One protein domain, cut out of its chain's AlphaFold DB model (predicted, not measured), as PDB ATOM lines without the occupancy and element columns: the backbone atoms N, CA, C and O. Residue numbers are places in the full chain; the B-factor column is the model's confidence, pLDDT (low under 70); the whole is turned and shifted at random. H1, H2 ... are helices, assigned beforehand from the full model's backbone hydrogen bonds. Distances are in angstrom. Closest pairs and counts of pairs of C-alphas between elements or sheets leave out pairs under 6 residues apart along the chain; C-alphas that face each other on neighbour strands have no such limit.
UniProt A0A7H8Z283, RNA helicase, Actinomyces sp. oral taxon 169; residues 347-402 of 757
ATOM      1  N   GLY A 347     162.106 211.611 134.505       44.53
ATOM      2  CA  GLY A 347     161.944 212.644 133.479       44.53
ATOM      3  C   GLY A 347     161.770 212.125 132.047       44.53
ATOM      4  O   GLY A 347     161.234 212.860 131.221       44.53
ATOM      5  N   SER A 348     162.138 210.870 131.754       46.12
ATOM      6  CA  SER A 348     161.955 210.297 130.412       46.12
ATOM      7  C   SER A 348     160.467 210.124 130.082       46.12
ATOM      8  O   SER A 348     159.661 209.784 130.955       46.12
ATOM      9  N   THR A 349     160.083 210.294 128.814       47.56
ATOM     10  CA  THR A 349     158.698 210.140 128.317       47.56
ATOM     11  C   THR A 349     158.057 208.814 128.767       47.56
ATOM     12  O   THR A 349     156.872 208.757 129.094       47.56
ATOM     13  N   SER A 350     158.871 207.759 128.910       47.66
ATOM     14  CA  SER A 350     158.451 206.443 129.412       47.66
ATOM     15  C   SER A 350     158.049 206.418 130.902       47.66
ATOM     16  O   SER A 350     157.142 205.679 131.286       47.66
ATOM     17  N   GLY A 351     158.685 207.231 131.753       51.25
ATOM     18  CA  GLY A 351     158.397 207.314 133.191       51.25
ATOM     19  C   GLY A 351     157.120 208.101 133.491       51.25
ATOM     20  O   GLY A 351     156.325 207.695 134.342       51.25
ATOM     21  N   LYS A 352     156.877 209.174 132.728       57.50
ATOM     22  CA  LYS A 352     155.648 209.980 132.815       57.50
ATOM     23  C   LYS A 352     154.404 209.149 132.475       57.50
ATOM     24  O   LYS A 352     153.429 209.187 133.222       57.50
ATOM     25  N   SER A 353     154.476 208.325 131.426       63.31
ATOM     26  CA  SER A 353     153.383 207.432 131.012       63.31
ATOM     27  C   SER A 353     153.040 206.373 132.075       63.31
ATOM     28  O   SER A 353     151.868 206.164 132.387       63.31
ATOM     29  N   LYS A 354     154.047 205.770 132.730       70.50
ATOM     30  CA  LYS A 354     153.824 204.811 133.833       70.50
ATOM     31  C   LYS A 354     153.171 205.454 135.058       70.50
ATOM     32  O   LYS A 354     152.259 204.866 135.634       70.50
ATOM     33  N   LYS A 355     153.619 206.654 135.447       77.06
ATOM     34  CA  LYS A 355     153.031 207.391 136.574       77.06
ATOM     35  C   LYS A 355     151.581 207.777 136.282       77.06
ATOM     36  O   LYS A 355     150.717 207.534 137.118       77.06
ATOM     37  N   LEU A 356     151.309 208.306 135.086       80.06
ATOM     38  CA  LEU A 356     149.954 208.647 134.653       80.06
ATOM     39  C   LEU A 356     149.042 207.417 134.637       80.06
ATOM     40  O   LEU A 356     147.948 207.469 135.190       80.06
ATOM     41  N   LYS A 357     149.510 206.289 134.083       84.06
ATOM     42  CA  LYS A 357     148.758 205.030 134.095       84.06
ATOM     43  C   LYS A 357     148.366 204.633 135.519       84.06
ATOM     44  O   LYS A 357     147.199 204.350 135.756       84.06
ATOM     45  N   LYS A 358     149.308 204.666 136.469       83.19
ATOM     46  CA  LYS A 358     149.028 204.287 137.861       83.19
ATOM     47  C   LYS A 358     148.015 205.217 138.535       83.19
ATOM     48  O   LYS A 358     147.160 204.737 139.269       83.19
ATOM     49  N   ILE A 359     148.093 206.521 138.267       84.19
ATOM     50  CA  ILE A 359     147.115 207.502 138.764       84.19
ATOM     51  C   ILE A 359     145.716 207.174 138.232       84.19
ATOM     52  O   ILE A 359     144.764 207.140 139.002       84.19
ATOM     53  N   LEU A 360     145.591 206.883 136.933       89.19
ATOM     54  CA  LEU A 360     144.306 206.530 136.326       89.19
ATOM     55  C   LEU A 360     143.762 205.196 136.853       89.19
ATOM     56  O   LEU A 360     142.569 205.091 137.099       89.19
ATOM     57  N   GLU A 361     144.617 204.190 137.060       89.62
ATOM     58  CA  GLU A 361     144.210 202.911 137.664       89.62
ATOM     59  C   GLU A 361     143.613 203.110 139.063       89.62
ATOM     60  O   GLU A 361     142.547 202.568 139.351       89.62
ATOM     61  N   LEU A 362     144.267 203.908 139.912       84.94
ATOM     62  CA  LEU A 362     143.759 204.226 141.249       84.94
ATOM     63  C   LEU A 362     142.437 204.992 141.173       84.94
ATOM     64  O   LEU A 362     141.487 204.623 141.854       84.94
ATOM     65  N   ALA A 363     142.344 205.982 140.285       87.31
ATOM     66  CA  ALA A 363     141.138 206.787 140.164       87.31
ATOM     67  C   ALA A 363     139.928 205.999 139.634       87.31
ATOM     68  O   ALA A 363     138.796 206.277 140.014       87.31
ATOM     69  N   VAL A 364     140.141 204.998 138.774       91.75
ATOM     70  CA  VAL A 364     139.063 204.092 138.334       91.75
ATOM     71  C   VAL A 364     138.633 203.154 139.459       91.75
ATOM     72  O   VAL A 364     137.442 202.893 139.600       91.75
ATOM     73  N   THR A 365     139.590 202.656 140.244       87.75
ATOM     74  CA  THR A 365     139.346 201.642 141.283       87.75
ATOM     75  C   THR A 365     138.727 202.234 142.549       87.75
ATOM     76  O   THR A 365     137.926 201.566 143.187       87.75
ATOM     77  N   PHE A 366     139.091 203.467 142.920       80.38
ATOM     78  CA  PHE A 366     138.706 204.071 144.203       80.38
ATOM     79  C   PHE A 366     137.909 205.371 144.054       80.38
ATOM     80  O   PHE A 366     136.942 205.572 144.781       80.38
ATOM     81  N   ASP A 367     138.255 206.220 143.083       82.88
ATOM     82  CA  ASP A 367     137.648 207.557 142.944       82.88
ATOM     83  C   ASP A 367     136.439 207.577 141.991       82.88
ATOM     84  O   ASP A 367     135.895 208.633 141.671       82.88
ATOM     85  N   GLY A 368     136.030 206.414 141.480       84.62
ATOM     86  CA  GLY A 368     134.870 206.288 140.606       84.62
ATOM     87  C   GLY A 368     135.035 206.875 139.204       84.62
ATOM     88  O   GLY A 368     134.024 207.095 138.533       84.62
ATOM     89  N   MET A 369     136.266 207.061 138.713       88.31
ATOM     90  CA  MET A 369     136.516 207.524 137.343       88.31
ATOM     91  C   MET A 369     135.929 206.562 136.296       88.31
ATOM     92  O   MET A 369     136.153 205.351 136.341       88.31
ATOM     93  N   THR A 370     135.207 207.117 135.319       89.56
ATOM     94  CA  THR A 370     134.558 206.339 134.247       89.56
ATOM     95  C   THR A 370     135.529 205.967 133.125       89.56
ATOM     96  O   THR A 370     136.532 206.645 132.878       89.56
ATOM     97  N   LEU A 371     135.195 204.932 132.350       89.94
ATOM     98  CA  LEU A 371     135.995 204.527 131.181       89.94
ATOM     99  C   LEU A 371     136.075 205.628 130.110       89.94
ATOM    100  O   LEU A 371     137.096 205.786 129.436       89.94
ATOM    101  N   SER A 372     135.009 206.420 129.972       87.69
ATOM    102  CA  SER A 372     134.965 207.563 129.053       87.69
ATOM    103  C   SER A 372     135.957 208.659 129.464       87.69
ATOM    104  O   SER A 372     136.665 209.229 128.629       87.69
ATOM    105  N   GLU A 373     136.076 208.917 130.768       89.50
ATOM    106  CA  GLU A 373     137.030 209.886 131.307       89.50
ATOM    107  C   GLU A 373     138.474 209.419 131.147       89.50
ATOM    108  O   GLU A 373     139.317 210.226 130.759       89.50
ATOM    109  N   VAL A 374     138.763 208.128 131.349       89.69
ATOM    110  CA  VAL A 374     140.094 207.559 131.067       89.69
ATOM    111  C   VAL A 374     140.463 207.764 129.598       89.69
ATOM    112  O   VAL A 374     141.541 208.280 129.297       89.69
ATOM    113  N   ARG A 375     139.547 207.423 128.679       88.62
ATOM    114  CA  ARG A 375     139.744 207.607 127.235       88.62
ATOM    115  C   ARG A 375     140.023 209.067 126.870       88.62
ATOM    116  O   ARG A 375     140.825 209.324 125.977       88.62
ATOM    117  N   THR A 376     139.371 210.005 127.551       88.00
ATOM    118  CA  THR A 376     139.506 211.445 127.289       88.00
ATOM    119  C   THR A 376     140.800 212.011 127.876       88.00
ATOM    120  O   THR A 376     141.487 212.786 127.218       88.00
ATOM    121  N   LYS A 377     141.162 211.609 129.101       85.25
ATOM    122  CA  LYS A 377     142.350 212.106 129.811       85.25
ATOM    123  C   LYS A 377     143.658 211.540 129.260       85.25
ATOM    124  O   LYS A 377     144.681 212.215 129.335       85.25
ATOM    125  N   ALA A 378     143.648 210.313 128.738       84.75
ATOM    126  CA  ALA A 378     144.847 209.662 128.217       84.75
ATOM    127  C   ALA A 378     144.548 208.785 126.984       84.75
ATOM    128  O   ALA A 378     144.617 207.553 127.065       84.75
ATOM    129  N   PRO A 379     144.260 209.397 125.820       84.94
ATOM    130  CA  PRO A 379     143.927 208.660 124.601       84.94
ATOM    131  C   PRO A 379     145.054 207.719 124.148       84.94
ATOM    132  O   PRO A 379     144.779 206.604 123.716       84.94
ATOM    133  N   GLU A 380     146.318 208.116 124.321       79.88
ATOM    134  CA  GLU A 380     147.491 207.295 123.979       79.88
ATOM    135  C   GLU A 380     147.631 206.045 124.861       79.88
ATOM    136  O   GLU A 380     148.094 205.001 124.410       79.88
ATOM    137  N   LEU A 381     147.223 206.124 126.134       82.06
ATOM    138  CA  LEU A 381     147.196 204.952 127.011       82.06
ATOM    139  C   LEU A 381     146.043 204.019 126.647       82.06
ATOM    140  O   LEU A 381     146.193 202.802 126.748       82.06
ATOM    141  N   TRP A 382     144.911 204.588 126.231       84.31
ATOM    142  CA  TRP A 382     143.705 203.848 125.872       84.31
ATOM    143  C   TRP A 382     143.883 202.983 124.618       84.31
ATOM    144  O   TRP A 382     143.315 201.894 124.538       84.31
ATOM    145  N   THR A 383     144.682 203.436 123.648       83.00
ATOM    146  CA  THR A 383     144.960 202.698 122.404       83.00
ATOM    147  C   THR A 383     145.955 201.549 122.575       83.00
ATOM    148  O   THR A 383     146.095 200.734 121.661       83.00
ATOM    149  N   ASN A 384     146.616 201.430 123.731       84.56
ATOM    150  CA  ASN A 384     147.539 200.328 123.987       84.56
ATOM    151  C   ASN A 384     146.810 198.971 124.017       84.56
ATOM    152  O   ASN A 384     145.737 198.856 124.625       84.56
ATOM    153  N   PRO A 385     147.406 197.906 123.446       83.06
ATOM    154  CA  PRO A 385     146.832 196.566 123.499       83.06
ATOM    155  C   PRO A 385     146.518 196.132 124.938       83.06
ATOM    156  O   PRO A 385     147.362 196.217 125.828       83.06
ATOM    157  N   GLY A 386     145.284 195.682 125.172       86.19
ATOM    158  CA  GLY A 386     144.821 195.209 126.482       86.19
ATOM    159  C   GLY A 386     144.454 196.300 127.497       86.19
ATOM    160  O   GLY A 386     143.867 195.969 128.524       86.19
ATOM    161  N   ALA A 387     144.715 197.586 127.225       86.06
ATOM    162  CA  ALA A 387     144.395 198.667 128.164       86.06
ATOM    163  C   ALA A 387     142.891 198.766 128.451       86.06
ATOM    164  O   ALA A 387     142.496 198.838 129.611       86.06
ATOM    165  N   LYS A 388     142.052 198.691 127.408       88.50
ATOM    166  CA  LYS A 388     140.588 198.698 127.546       88.50
ATOM    167  C   LYS A 388     140.097 197.593 128.493       88.50
ATOM    168  O   LYS A 388     139.434 197.900 129.475       88.50
ATOM    169  N   ALA A 389     140.479 196.339 128.237       89.38
ATOM    170  CA  ALA A 389     140.061 195.193 129.050       89.38
ATOM    171  C   ALA A 389     140.549 195.297 130.506       89.38
ATOM    172  O   ALA A 389     139.844 194.913 131.438       89.38
ATOM    173  N   HIS A 390     141.749 195.849 130.713       91.81
ATOM    174  CA  HIS A 390     142.288 196.107 132.049       91.81
ATOM    175  C   HIS A 390     141.453 197.138 132.816       91.81
ATOM    176  O   HIS A 390     141.048 196.875 133.945       91.81
ATOM    177  N   PHE A 391     141.137 198.281 132.198       92.62
ATOM    178  CA  PHE A 391     140.301 199.301 132.836       92.62
ATOM    179  C   PHE A 391     138.850 198.844 133.029       92.62
ATOM    180  O   PHE A 391     138.265 199.166 134.056       92.62
ATOM    181  N   GLU A 392     138.285 198.048 132.115       91.31
ATOM    182  CA  GLU A 392     136.969 197.415 132.298       91.31
ATOM    183  C   GLU A 392     136.944 196.517 133.541       91.31
ATOM    184  O   GLU A 392     135.982 196.549 134.306       91.31
ATOM    185  N   LYS A 393     138.026 195.767 133.795       91.31
ATOM    186  CA  LYS A 393     138.153 194.941 135.001       91.31
ATOM    187  C   LYS A 393     138.221 195.788 136.275       91.31
ATOM    188  O   LYS A 393     137.503 195.488 137.220       91.31
ATOM    189  N   LEU A 394     139.053 196.834 136.292       92.56
ATOM    190  CA  LEU A 394     139.157 197.749 137.440       92.56
ATOM    191  C   LEU A 394     137.831 198.459 137.720       92.56
ATOM    192  O   LEU A 394     137.436 198.620 138.868       92.56
ATOM    193  N   ARG A 395     137.117 198.851 136.662       92.50
ATOM    194  CA  ARG A 395     135.816 199.493 136.801       92.50
ATOM    195  C   ARG A 395     134.759 198.530 137.341       92.50
ATOM    196  O   ARG A 395     133.973 198.919 138.196       92.50
ATOM    197  N   GLY A 396     134.761 197.279 136.881       91.94
ATOM    198  CA  GLY A 396     133.893 196.234 137.430       91.94
ATOM    199  C   GLY A 396     134.162 195.960 138.913       91.94
ATOM    200  O   GLY A 396     133.215 195.788 139.675       91.94
ATOM    201  N   ASP A 397     135.434 195.977 139.324       91.00
ATOM    202  CA  ASP A 397     135.840 195.847 140.727       91.00
ATOM    203  C   ASP A 397     135.299 197.005 141.579       91.00
ATOM    204  O   ASP A 397     134.627 196.758 142.581       91.00
ATOM    205  N   TYR A 398     135.462 198.253 141.127       93.12
ATOM    206  CA  TYR A 398     134.874 199.430 141.779       93.12
ATOM    207  C   TYR A 398     133.355 199.295 141.965       93.12
ATOM    208  O   TYR A 398     132.853 199.444 143.077       93.12
ATOM    209  N   LEU A 399     132.617 198.953 140.900       92.69
ATOM    210  CA  LEU A 399     131.156 198.813 140.961       92.69
ATOM    211  C   LEU A 399     130.702 197.717 141.936       92.69
ATOM    212  O   LEU A 399     129.636 197.844 142.530       92.69
ATOM    213  N   SER A 400     131.493 196.655 142.112       90.69
ATOM    214  CA  SER A 400     131.165 195.560 143.034       90.69
ATOM    215  C   SER A 400     131.285 195.928 144.516       90.69
ATOM    216  O   SER A 400     130.691 195.256 145.353       90.69
ATOM    217  N   HIS A 401     132.006 197.007 144.837       88.88
ATOM    218  CA  HIS A 401     132.167 197.509 146.205       88.88
ATOM    219  C   HIS A 401     131.208 198.659 146.540       88.88
ATOM    220  O   HIS A 401     131.194 199.137 147.672       88.88
ATOM    221  N   LEU A 402     130.417 199.128 145.570       90.56
ATOM    222  CA  LEU A 402     129.429 200.169 145.820       90.56
ATOM    223  C   LEU A 402     128.208 199.594 146.547       90.56
ATOM    224  O   LEU A 402     127.695 198.556 146.122       90.56
TER     225      LEU A 402
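AT A GLANCE: This is residues 347 to 402 of the 757 residues of the protein "RNA helicase" of Actinomyces sp. oral taxon 169 (UniProt A0A7H8Z283). Two long helices, H1 and H4, run the same way at a shallow tilt and meet where H1 ends, while the short helix H2 sits to one side of the two, so that the centres of H1, H2 and H4 make a triangle. The very short H3 follows H2 near the beginning of H4, and the first residues, 347 to 352, stick out at one end of the length. The printed part has 56 residues with four named helices, in the order H1, H2, H3, H4, and no named strand; the class is all helix. It is compact, with a radius of gyration of the C-alphas of 11.2 A, yet elongated in outline, spanning 37 by 19 by 16 A.

HOW THE PARTS SIT: H1, residues 349 to 365, touches H4, residues 387 to 400, with residues 361 to 365 alone. Their closest C-alphas, those of Thr 365 and Tyr 398, are 5.0 A apart, and the two helices run the same way at a shallow tilt of 27 degrees. H2, residues 371 to 377, is close to H1 but not clearly touching it, with the C-alphas of Leu 360 and Val 374 closest at 6.8 A; they run opposite ways at a shallow tilt of 34 degrees, only just short of steep. H2 and H4 only just touch, with 3 pairs of C-alphas within 8 A, and H4 takes part with residues 391 to 395 alone. The closest C-alphas of H2 and H4 are those of Leu 371 and Phe 391, 7.0 A apart, and the two helices run opposite ways at a steep tilt of 54 degrees. H3, residues 379 to 382, and H2 touch only at the corner, and only just, with 3 pairs of C-alphas within 8 A; the closest are those of Arg 375 and Trp 382, 5.6 A apart. H3 is close to H4 but not clearly touching it, with the C-alphas of Trp 382 and Lys 388 closest at 6.2 A. In H1, H2 and H4 every O i to N i+4 pair is within hydrogen-bond range; H3 is too short for such a pair, and its one O i to N i+3 pair is within range.

IN THESE COORDINATES: H1 begins at C-alpha 349, at (158.698, 210.140, 128.317), and is 24.8 A long. H2 is 10.0 A long from C-alpha 371, at (135.995, 204.527, 131.181), to C-alpha 377, and H3 is 5.0 A long. H4 is 20.1 A long and ends at C-alpha 400, at (131.165, 195.560, 143.034).

THE WHOLE: The two C-alphas farthest apart, those of Ser 348 and Leu 402, are 37.4 A apart. The printed part has no cut, and the links H1 to H2, H2 to H3 and H3 to H4 are tight. The mean pLDDT of the printed part is 82.5, and residues 347 to 353 are under 70.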